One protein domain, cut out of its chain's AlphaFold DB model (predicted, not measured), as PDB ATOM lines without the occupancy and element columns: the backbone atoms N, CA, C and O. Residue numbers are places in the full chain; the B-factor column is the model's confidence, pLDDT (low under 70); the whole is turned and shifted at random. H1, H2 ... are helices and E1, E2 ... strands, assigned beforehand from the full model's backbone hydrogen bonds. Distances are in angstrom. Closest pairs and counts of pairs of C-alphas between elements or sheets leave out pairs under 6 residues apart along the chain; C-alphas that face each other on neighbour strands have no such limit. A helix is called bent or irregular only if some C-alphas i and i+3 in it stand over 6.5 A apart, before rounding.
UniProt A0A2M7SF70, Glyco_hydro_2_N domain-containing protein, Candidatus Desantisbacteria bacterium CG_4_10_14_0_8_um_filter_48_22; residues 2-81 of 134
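AT A GLANCE: This is residues 2 to 81 of the 134 residues of the protein "Glyco_hydro_2_N domain-containing protein" of Candidatus Desantisbacteria bacterium CG_4_10_14_0_8_um_filter_48_22 (UniProt A0A2M7SF70). A strongly twisted sheet of three strands, E2, E1 and E3, makes the middle of a flat domain, with the short helix H2 packed crosswise over E2. The irregular helix H3 leads straight into E3 and meets the sheet only with its last residues, while the small helix H1 grazes the sheet elsewhere, well away from the other two helices. The printed part has 80 residues with three named helices and three named strands, in the order E1, H1, E2, H2, H3, E3; the sheet's order is E2, E1, E3, all antiparallel, and the class is mixed, helices and strands. It is only just loose, close to compact, with a radius of gyration of the C-alphas of 14.1 A, and it spans 44 by 33 by 17 A.

HOW THE PARTS SIT: E1, residues 8 to 16, is the inner strand, between the edge strands E2, residues 34 to 40, and E3, residues 72 to 77. E1 and E2 are antiparallel at 140 degrees, with N 10 and O 38 within hydrogen-bond range at 2.8 A. E1 and E3 are antiparallel at 152 degrees, with N 13 and O 75 within range at 2.9 A. H1, residues 25 to 30, only grazes the sheet, with its residues 25 to 28. H2, residues 44 to 50, is on the sheet at a height over the sheet of 8.8 A; it lies over E2 and runs across the strands, at 80 degrees to E2 on the local plane. The closest C-alphas of E2 and H2 are those of Ala 38 and Asp 47, 5.2 A apart. H3, residues 62 to 71, only grazes the sheet, with its residues 68 to 71. H2 and H3 are close but not clearly touching, their closest C-alphas being those of Glu 45 and Leu 66, 7.7 A apart; they run opposite ways at a steep tilt of 48 degrees. H1 is apart from H2 and from H3. E2, H2, H3 and E3 form a split strand-helix-strand unit, two strands running the same way with E1 between them, and its crossover is right-handed. Every O i to N i+4 pair is within hydrogen-bond range in H2, against 0 of 2 in H1 and 0 of 6 in H3, where 2 of 3 and 5 of 7 O i to N i+3 pairs are.

IN THESE COORDINATES: E1 begins with C-alpha 8 at (129.642, 154.132, 178.011) and is 25.6 A long. H1 is 10.0 A long and neither bent nor irregular, but only just: C-alphas 26 and 29 are 6.3 A apart. E2 is 18.6 A long and H2 9.8 A. H3, 17.4 A, is irregular, with C-alphas 65 and 68 7.1 A apart. E3, 16.1 A, ends with C-alpha 77 at (135.660, 161.348, 171.096).

THE WHOLE: The two C-alphas farthest apart are those of Lys 2 and Gly 61, at 45.7 A. The printed part has no cut. The link from H2 to H3, 11 residues, is long. The mean pLDDT of the printed part is 96.0, and no printed residue is under 70.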
ATOM      1  N   LYS A   2     121.068 168.522 188.398       85.88
ATOM      2  CA  LYS A   2     120.954 167.476 187.366       85.88
ATOM      3  C   LYS A   2     122.369 167.024 186.993       85.88
ATOM      4  O   LYS A   2     123.262 167.860 186.897       85.88
ATOM      5  N   LYS A   3     122.580 165.719 186.835       90.12
ATOM      6  CA  LYS A   3     123.841 165.136 186.362       90.12
ATOM      7  C   LYS A   3     123.532 164.220 185.190       90.12
ATOM      8  O   LYS A   3     122.572 163.458 185.257       90.12
ATOM      9  N   ILE A   4     124.350 164.305 184.153       92.06
ATOM     10  CA  ILE A   4     124.311 163.413 182.998       92.06
ATOM     11  C   ILE A   4     125.658 162.700 182.994       92.06
ATOM     12  O   ILE A   4     126.693 163.362 183.031       92.06
ATOM     13  N   SER A   5     125.643 161.368 183.029       95.44
ATOM     14  CA  SER A   5     126.878 160.600 182.882       95.44
ATOM     15  C   SER A   5     127.267 160.544 181.407       95.44
ATOM     16  O   SER A   5     126.420 160.315 180.541       95.44
ATOM     17  N   LEU A   6     128.559 160.736 181.142       96.81
ATOM     18  CA  LEU A   6     129.174 160.512 179.835       96.81
ATOM     19  C   LEU A   6     129.902 159.156 179.779       96.81
ATOM     20  O   LEU A   6     130.703 158.923 178.878       96.81
ATOM     21  N   ASP A   7     129.612 158.243 180.708       97.81
ATOM     22  CA  ASP A   7     130.095 156.861 180.667       97.81
ATOM     23  C   ASP A   7     129.448 156.088 179.512       97.81
ATOM     24  O   ASP A   7     128.380 156.441 178.995       97.81
ATOM     25  N   GLY A   8     130.100 155.013 179.080       97.50
ATOM     26  CA  GLY A   8     129.642 154.132 178.011       97.50
ATOM     27  C   GLY A   8     130.602 154.114 176.831       97.50
ATOM     28  O   GLY A   8     131.818 154.119 177.012       97.50
ATOM     29  N   THR A   9     130.045 154.056 175.626       98.25
ATOM     30  CA  THR A   9     130.819 153.908 174.392       98.25
ATOM     31  C   THR A   9     131.335 155.251 173.894       98.25
ATOM     32  O   THR A   9     130.594 156.234 173.843       98.25
ATOM     33  N   TRP A  10     132.607 155.263 173.531       98.62
ATOM     34  CA  TRP A  10     133.329 156.359 172.897       98.62
ATOM     35  C   TRP A  10     134.012 155.827 171.631       98.62
ATOM     36  O   TRP A  10     134.054 154.614 171.396       98.62
ATOM     37  N   GLU A  11     134.551 156.720 170.815       98.38
ATOM     38  CA  GLU A  11     135.485 156.366 169.749       98.38
ATOM     39  C   GLU A  11     136.908 156.692 170.203       98.38
ATOM     40  O   GLU A  11     137.135 157.686 170.889       98.38
ATOM     41  N   LEU A  12     137.860 155.835 169.835       98.56
ATOM     42  CA  LEU A  12     139.282 156.019 170.099       98.56
ATOM     43  C   LEU A  12     140.035 156.035 168.776       98.56
ATOM     44  O   LEU A  12     140.221 154.988 168.150       98.56
ATOM     45  N   THR A  13     140.481 157.217 168.363       98.25
ATOM     46  CA  THR A  13     141.390 157.397 167.228       98.25
ATOM     47  C   THR A  13     142.822 157.485 167.735       98.25
ATOM     48  O   THR A  13     143.091 158.172 168.717       98.25
ATOM     49  N   TYR A  14     143.753 156.788 167.083       97.88
ATOM     50  CA  TYR A  14     145.135 156.728 167.557       97.88
ATOM     51  C   TYR A  14     146.156 156.563 166.436       97.88
ATOM     52  O   TYR A  14     145.880 156.015 165.358       97.88
ATOM     53  N   PHE A  15     147.364 157.055 166.695       97.75
ATOM     54  CA  PHE A  15     148.499 157.004 165.779       97.75
ATOM     55  C   PHE A  15     149.816 157.286 166.525       97.75
ATOM     56  O   PHE A  15     149.779 157.892 167.590       97.75
ATOM     57  N   PRO A  16     150.981 156.868 165.988       97.38
ATOM     58  CA  PRO A  16     152.274 157.251 166.553       97.38
ATOM     59  C   PRO A  16     152.420 158.771 166.637       97.38
ATOM     60  O   PRO A  16     152.082 159.469 165.675       97.38
ATOM     61  N   GLU A  17     152.957 159.260 167.749       94.25
ATOM     62  CA  GLU A  17     153.222 160.680 167.967       94.25
ATOM     63  C   GLU A  17     154.064 161.265 166.818       94.25
ATOM     64  O   GLU A  17     154.958 160.617 166.263       94.25
ATOM     65  N   GLY A  18     153.735 162.489 166.397       93.62
ATOM     66  CA  GLY A  18     154.427 163.189 165.312       93.62
ATOM     67  C   GLY A  18     154.140 162.656 163.901       93.62
ATOM     68  O   GLY A  18     154.598 163.252 162.925       93.62
ATOM     69  N   LYS A  19     153.361 161.574 163.748       95.50
ATOM     70  CA  LYS A  19     152.933 161.083 162.425       95.50
ATOM     71  C   LYS A  19     152.002 162.068 161.718       95.50
ATOM     72  O   LYS A  19     152.077 162.219 160.498       95.50
ATOM     73  N   PHE A  20     151.113 162.695 162.477       94.38
ATOM     74  CA  PHE A  20     150.227 163.758 162.024       94.38
ATOM     75  C   PHE A  20     150.422 164.973 162.931       94.38
ATOM     76  O   PHE A  20     150.874 164.837 164.063       94.38
ATOM     77  N   SER A  21     150.104 166.162 162.430       91.31
ATOM     78  CA  SER A  21     150.135 167.398 163.217       91.31
ATOM     79  C   SER A  21     148.707 167.870 163.464       91.31
ATOM     80  O   SER A  21     148.310 168.891 162.912       91.31
ATOM     81  N   VAL A  22     147.943 167.078 164.224       92.69
ATOM     82  CA  VAL A  22     146.560 167.400 164.608       92.69
ATOM     83  C   VAL A  22     146.604 168.396 165.759       92.69
ATOM     84  O   VAL A  22     147.183 168.108 166.801       92.69
ATOM     85  N   LYS A  23     146.030 169.583 165.571       90.75
ATOM     86  CA  LYS A  23     146.024 170.646 166.595       90.75
ATOM     87  C   LYS A  23     144.692 170.795 167.308       90.75
ATOM     88  O   LYS A  23     144.640 171.346 168.402       90.75
ATOM     89  N   ASP A  24     143.623 170.357 166.662       92.62
ATOM     90  CA  ASP A  24     142.266 170.440 167.171       92.62
ATOM     91  C   ASP A  24     141.435 169.266 166.620       92.62
ATOM     92  O   ASP A  24     141.802 168.660 165.605       92.62
ATOM     93  N   PRO A  25     140.312 168.908 167.269       92.75
ATOM     94  CA  PRO A  25     139.529 167.737 166.880       92.75
ATOM     95  C   PRO A  25     138.919 167.823 165.471       92.75
ATOM     96  O   PRO A  25     138.561 166.788 164.909       92.75
ATOM     97  N   GLY A  26     138.796 169.011 164.867       90.88
ATOM     98  CA  GLY A  26     138.283 169.166 163.505       90.88
ATOM     99  C   GLY A  26     139.211 168.562 162.447       90.88
ATOM    100  O   GLY A  26     138.744 168.020 161.440       90.88
ATOM    101  N   GLU A  27     140.519 168.578 162.704       92.81
ATOM    102  CA  GLU A  27     141.541 168.043 161.800       92.81
ATOM    103  C   GLU A  27     141.588 166.501 161.789       92.81
ATOM    104  O   GLU A  27     142.065 165.914 160.814       92.81
ATOM    105  N   LEU A  28     141.023 165.827 162.804       91.62
ATOM    106  CA  LEU A  28     140.966 164.356 162.877       91.62
ATOM    107  C   LEU A  28     140.259 163.724 161.673       91.62
ATOM    108  O   LEU A  28     140.656 162.664 161.195       91.62
ATOM    109  N   SER A  29     139.225 164.389 161.153       87.75
ATOM    110  CA  SER A  29     138.475 163.908 159.986       87.75
ATOM    111  C   SER A  29     139.295 163.920 158.689       87.75
ATOM    112  O   SER A  29     138.996 163.176 157.755       87.75
ATOM    113  N   GLY A  30     140.340 164.753 158.628       89.44
ATOM    114  CA  GLY A  30     141.211 164.909 157.463       89.44
ATOM    115  C   GLY A  30     142.362 163.906 157.409       89.44
ATOM    116  O   GLY A  30     143.042 163.816 156.383       89.44
ATOM    117  N   ILE A  31     142.592 163.141 158.481       93.56
ATOM    118  CA  ILE A  31     143.692 162.179 158.562       93.56
ATOM    119  C   ILE A  31     143.201 160.740 158.414       93.56
ATOM    120  O   ILE A  31     142.135 160.346 158.878       93.56
ATOM    121  N   LYS A  32     144.032 159.903 157.791       94.19
ATOM    122  CA  LYS A  32     143.781 158.461 157.689       94.19
ATOM    123  C   LYS A  32     144.395 157.732 158.886       94.19
ATOM    124  O   LYS A  32     145.394 157.021 158.744       94.19
ATOM    125  N   ALA A  33     143.818 157.956 160.063       95.69
ATOM    126  CA  ALA A  33     144.153 157.250 161.297       95.69
ATOM    127  C   ALA A  33     143.210 156.068 161.549       95.69
ATOM    128  O   ALA A  33     142.171 155.923 160.902       95.69
ATOM    129  N   LYS A  34     143.613 155.183 162.461       96.75
ATOM    130  CA  LYS A  34     142.787 154.053 162.872       96.75
ATOM    131  C   LYS A  34     141.881 154.483 164.017       96.75
ATOM    132  O   LYS A  34     142.345 155.171 164.923       96.75
ATOM    133  N   THR A  35     140.628 154.043 163.969       98.12
ATOM    134  CA  THR A  35     139.623 154.306 165.000       98.12
ATOM    135  C   THR A  35     139.000 152.996 165.444       98.12
ATOM    136  O   THR A  35     138.665 152.153 164.607       98.12
ATOM    137  N   VAL A  36     138.848 152.822 166.752       98.56
ATOM    138  CA  VAL A  36     138.186 151.668 167.366       98.56
ATOM    139  C   VAL A  36     137.119 152.121 168.357       98.56
ATOM    140  O   VAL A  36     137.111 153.269 168.800       98.56
ATOM    141  N   SER A  37     136.205 151.217 168.706       98.50
ATOM    142  CA  SER A  37     135.253 151.469 169.788       98.50
ATOM    143  C   SER A  37     135.965 151.426 171.137       98.50
ATOM    144  O   SER A  37     136.775 150.532 171.385       98.50
ATOM    145  N   ALA A  38     135.628 152.373 172.004       98.69
ATOM    146  CA  ALA A  38     136.262 152.580 173.293       98.69
ATOM    147  C   ALA A  38     135.227 152.598 174.423       98.69
ATOM    148  O   ALA A  38     134.051 152.902 174.197       98.69
ATOM    149  N   LYS A  39     135.646 152.281 175.650       98.62
ATOM    150  CA  LYS A  39     134.765 152.266 176.825       98.62
ATOM    151  C   LYS A  39     135.280 153.198 177.913       98.62
ATOM    152  O   LYS A  39     136.394 153.034 178.393       98.62
ATOM    153  N   VAL A  40     134.408 154.091 178.376       98.38
ATOM    154  CA  VAL A  40     134.642 154.941 179.550       98.38
ATOM    155  C   VAL A  40     133.697 154.511 180.683       98.38
ATOM    156  O   VAL A  40     132.496 154.372 180.433       98.38
ATOM    157  N   PRO A  41     134.200 154.274 181.910       98.44
ATOM    158  CA  PRO A  41     135.616 154.268 182.297       98.44
ATOM    159  C   PRO A  41     136.384 153.060 181.723       98.44
ATOM    160  O   PRO A  41     135.820 151.974 181.546       98.44
ATOM    161  N   GLY A  42     137.679 153.252 181.454       97.69
ATOM    162  CA  GLY A  42     138.560 152.267 180.822       97.69
ATOM    163  C   GLY A  42     139.960 152.827 180.543       97.69
ATOM    164  O   GLY A  42     140.334 153.848 181.110       97.69
ATOM    165  N   ASN A  43     140.724 152.137 179.692       97.75
ATOM    166  CA  ASN A  43     142.031 152.570 179.191       97.75
ATOM    167  C   ASN A  43     142.249 152.069 177.754       97.75
ATOM    168  O   ASN A  43     141.530 151.179 177.278       97.75
ATOM    169  N   VAL A  44     143.265 152.631 177.097       97.94
ATOM    170  CA  VAL A  44     143.555 152.394 175.680       97.94
ATOM    171  C   VAL A  44     143.922 150.937 175.403       97.94
ATOM    172  O   VAL A  44     143.481 150.374 174.406       97.94
ATOM    173  N   GLU A  45     144.653 150.271 176.297       98.00
ATOM    174  CA  GLU A  45     145.088 148.887 176.104       98.00
ATOM    175  C   GLU A  45     143.902 147.924 176.088       98.00
ATOM    176  O   GLU A  45     143.810 147.043 175.231       98.00
ATOM    177  N   LEU A  46     142.953 148.101 177.008       97.81
ATOM    178  CA  LEU A  46     141.748 147.281 177.060       97.81
ATOM    179  C   LEU A  46     140.821 147.551 175.868       97.81
ATOM    180  O   LEU A  46     140.136 146.629 175.421       97.81
ATOM    181  N   ASP A  47     140.788 148.785 175.357       98.50
ATOM    182  CA  ASP A  47     140.044 149.138 174.144       98.50
ATOM    183  C   ASP A  47     140.663 148.496 172.896       98.50
ATOM    184  O   ASP A  47     139.959 147.842 172.122       98.50
ATOM    185  N   LEU A  48     141.988 148.565 172.751       98.44
ATOM    186  CA  LEU A  48     142.718 147.892 171.677       98.44
ATOM    187  C   LEU A  48     142.542 146.370 171.720       98.44
ATOM    188  O   LEU A  48     142.310 145.746 170.683       98.44
ATOM    189  N   ALA A  49     142.612 145.760 172.905       98.19
ATOM    190  CA  ALA A  49     142.408 144.322 173.058       98.19
ATOM    191  C   ALA A  49     140.975 143.911 172.675       98.19
ATOM    192  O   ALA A  49     140.790 142.936 171.946       98.19
ATOM    193  N   ARG A  50     139.956 144.678 173.097       98.12
ATOM    194  CA  ARG A  50     138.554 144.462 172.685       98.12
ATOM    195  C   ARG A  50     138.365 144.571 171.175       98.12
ATOM    196  O   ARG A  50     137.580 143.811 170.613       98.12
ATOM    197  N   ALA A  51     139.070 145.498 170.534       98.12
ATOM    198  CA  ALA A  51     139.037 145.687 169.091       98.12
ATOM    199  C   ALA A  51     139.854 144.638 168.308       98.12
ATOM    200  O   ALA A  51     139.775 144.597 167.082       98.12
ATOM    201  N   GLY A  52     140.616 143.773 168.991       97.75
ATOM    202  CA  GLY A  52     141.475 142.761 168.365       97.75
ATOM    203  C   GLY A  52     142.782 143.318 167.792       97.75
ATOM    204  O   GLY A  52     143.451 142.639 167.016       97.75
ATOM    205  N   GLU A  53     143.156 144.542 168.170       97.81
ATOM    206  CA  GLU A  53     144.379 145.222 167.725       97.81
ATOM    207  C   GLU A  53     145.635 144.657 168.373       97.81
ATOM    208  O   GLU A  53     146.711 144.628 167.775       97.81
ATOM    209  N   ILE A  54     145.481 144.204 169.612       97.69
ATOM    210  CA  ILE A  54     146.526 143.584 170.410       97.69
ATOM    211  C   ILE A  54     145.985 142.289 171.025       97.69
ATOM    212  O   ILE A  54     144.773 142.154 171.219       97.69
ATOM    213  N   PRO A  55     146.854 141.317 171.342       97.44
ATOM    214  CA  PRO A  55     146.439 140.149 172.108       97.44
ATOM    215  C   PRO A  55     146.108 140.535 173.558       97.44
ATOM    216  O   PRO A  55     146.482 141.614 174.013       97.44
ATOM    217  N   ASP A  56     145.479 139.619 174.302       96.94
ATOM    218  CA  ASP A  56     145.225 139.800 175.737       96.94
ATOM    219  C   ASP A  56     146.526 140.200 176.470       96.94
ATOM    220  O   ASP A  56     147.488 139.411 176.473       96.94
ATOM    221  N   PRO A  57     146.584 141.409 177.065       96.50
ATOM    222  CA  PRO A  57     147.793 141.927 177.689       96.50
ATOM    223  C   PRO A  57     148.194 141.150 178.948       96.50
ATOM    224  O   PRO A  57     149.374 141.143 179.299       96.50
ATOM    225  N   PHE A  58     147.252 140.455 179.597       96.38
ATOM    226  CA  PHE A  58     147.506 139.677 180.813       96.38
ATOM    227  C   PHE A  58     148.059 138.275 180.531       96.38
ATOM    228  O   PHE A  58     148.518 137.592 181.450       96.38
ATOM    229  N   TYR A  59     148.043 137.828 179.273       97.75
ATOM    230  CA  TYR A  59     148.538 136.506 178.912       97.75
ATOM    231  C   TYR A  59     150.051 136.501 178.648       97.75
ATOM    232  O   TYR A  59     150.550 137.083 177.678       97.75
ATOM    233  N   GLY A  60     150.793 135.765 179.481       96.62
ATOM    234  CA  GLY A  60     152.224 135.518 179.299       96.62
ATOM    235  C   GLY A  60     153.043 136.810 179.203       96.62
ATOM    236  O   GLY A  60     152.949 137.685 180.053       96.62
ATOM    237  N   GLY A  61     153.869 136.923 178.159       96.88
ATOM    238  CA  GLY A  61     154.715 138.097 177.909       96.88
ATOM    239  C   GLY A  61     154.069 139.184 177.042       96.88
ATOM    240  O   GLY A  61     154.789 140.050 176.545       96.88
ATOM    241  N   ASN A  62     152.755 139.137 176.795       97.88
ATOM    242  CA  ASN A  62     152.105 140.083 175.881       97.88
ATOM    243  C   ASN A  62     152.201 141.536 176.352       97.88
ATOM    244  O   ASN A  62     152.301 142.416 175.501       97.88
ATOM    245  N   ILE A  63     152.280 141.784 177.663       96.44
ATOM    246  CA  ILE A  63     152.473 143.129 178.217       96.44
ATOM    247  C   ILE A  63     153.686 143.853 177.605       96.44
ATOM    248  O   ILE A  63     153.638 145.048 177.341       96.44
ATOM    249  N   PHE A  64     154.767 143.137 177.276       96.75
ATOM    250  CA  PHE A  64     155.961 143.758 176.694       96.75
ATOM    251  C   PHE A  64     155.742 144.276 175.268       96.75
ATOM    252  O   PHE A  64     156.494 145.136 174.813       96.75
ATOM    253  N   LYS A  65     154.707 143.787 174.574       96.38
ATOM    254  CA  LYS A  65     154.327 144.251 173.233       96.38
ATOM    255  C   LYS A  65     153.624 145.607 173.261       96.38
ATOM    256  O   LYS A  65     153.481 146.209 172.204       96.38
ATOM    257  N   LEU A  66     153.205 146.080 174.438       96.75
ATOM    258  CA  LEU A  66     152.529 147.367 174.594       96.75
ATOM    259  C   LEU A  66     153.491 148.556 174.588       96.75
ATOM    260  O   LEU A  66     153.064 149.657 174.284       96.75
ATOM    261  N   ARG A  67     154.789 148.357 174.855       96.44
ATOM    262  CA  ARG A  67     155.766 149.459 174.955       96.44
ATOM    263  C   ARG A  67     155.734 150.467 173.793       96.44
ATOM    264  O   ARG A  67     155.840 151.654 174.064       96.44
ATOM    265  N   PRO A  68     155.584 150.067 172.514       96.44
ATOM    266  CA  PRO A  68     155.504 151.037 171.422       96.44
ATOM    267  C   PRO A  68     154.326 152.013 171.539       96.44
ATOM    268  O   PRO A  68     154.421 153.122 171.025       96.44
ATOM    269  N   TYR A  69     153.241 151.616 172.210       96.56
ATOM    270  CA  TYR A  69     152.039 152.425 172.408       96.56
ATOM    271  C   TYR A  69     152.226 153.554 173.434       96.56
ATOM    272  O   TYR A  69     151.405 154.464 173.474       96.56
ATOM    273  N   GLU A  70     153.327 153.566 174.194       95.62
ATOM    274  CA  GLU A  70     153.707 154.714 175.035       95.62
ATOM    275  C   GLU A  70     154.048 155.961 174.195       95.62
ATOM    276  O   GLU A  70     153.979 157.077 174.695       95.62
ATOM    277  N   PHE A  71     154.380 155.782 172.910       97.06
ATOM    278  CA  PHE A  71     154.725 156.855 171.966       97.06
ATOM    279  C   PHE A  71     153.594 157.139 170.973       97.06
ATOM    280  O   PHE A  71     153.829 157.423 169.795       97.06
ATOM    281  N   TYR A  72     152.353 156.947 171.413       97.50
ATOM    282  CA  TYR A  72     151.165 157.185 170.606       97.50
ATOM    283  C   TYR A  72     150.377 158.369 171.138       97.50
ATOM    284  O   TYR A  72     150.348 158.649 172.333       97.50
ATOM    285  N   GLU A  73     149.689 159.014 170.211       96.69
ATOM    286  CA  GLU A  73     148.689 160.026 170.479       96.69
ATOM    287  C   GLU A  73     147.299 159.379 170.459       96.69
ATOM    288  O   GLU A  73     147.000 158.546 169.592       96.69
ATOM    289  N   TRP A  74     146.457 159.760 171.421       97.81
ATOM    290  CA  TRP A  74     145.167 159.125 171.686       97.81
ATOM    291  C   TRP A  74     144.057 160.164 171.742       97.81
ATOM    292  O   TRP A  74     144.078 161.073 172.567       97.81
ATOM    293  N   TRP A  75     143.050 159.987 170.894       97.81
ATOM    294  CA  TRP A  75     141.898 160.871 170.801       97.81
ATOM    295  C   TRP A  75     140.631 160.104 171.158       97.81
ATOM    296  O   TRP A  75     140.120 159.327 170.352       97.81
ATOM    297  N   TYR A  76     140.126 160.340 172.370       98.31
ATOM    298  CA  TYR A  76     138.796 159.900 172.781       98.31
ATOM    299  C   TYR A  76     137.752 160.923 172.329       98.31
ATOM    300  O   TYR A  76     137.821 162.093 172.706       98.31
ATOM    301  N   THR A  77     136.755 160.487 171.561       97.50
ATOM    302  CA  THR A  77     135.660 161.348 171.096       97.50
ATOM    303  C   THR A  77     134.296 160.749 171.425       97.50
ATOM    304  O   THR A  77     134.090 159.532 171.439       97.50
ATOM    305  N   ARG A  78     133.335 161.627 171.729       96.69
ATOM    306  CA  ARG A  78     131.935 161.264 171.947       96.69
ATOM    307  C   ARG A  78     131.015 162.440 171.663       96.69
ATOM    308  O   ARG A  78     131.253 163.551 172.131       96.69
ATOM    309  N   SER A  79     129.913 162.141 170.988       95.00
ATOM    310  CA  SER A  79     128.757 163.028 170.879       95.00
ATOM    311  C   SER A  79     127.737 162.691 171.961       95.00
ATOM    312  O   SER A  79     127.525 161.527 172.303       95.00
ATOM    313  N   PHE A  80     127.099 163.715 172.510       93.12
ATOM    314  CA  PHE A  80     126.025 163.573 173.481       93.12
ATOM    315  C   PHE A  80     125.027 164.710 173.293       93.12
ATOM    316  O   PHE A  80     125.390 165.799 172.850       93.12
ATOM    317  N   GLU A  81     123.775 164.447 173.640       89.88
ATOM    318  CA  GLU A  81     122.698 165.427 173.569       89.88
ATOM    319  C   GLU A  81     122.424 165.993 174.960       89.88
ATOM    320  O   GLU A  81     122.517 165.293 175.975       89.88
TER     321      GLU A  81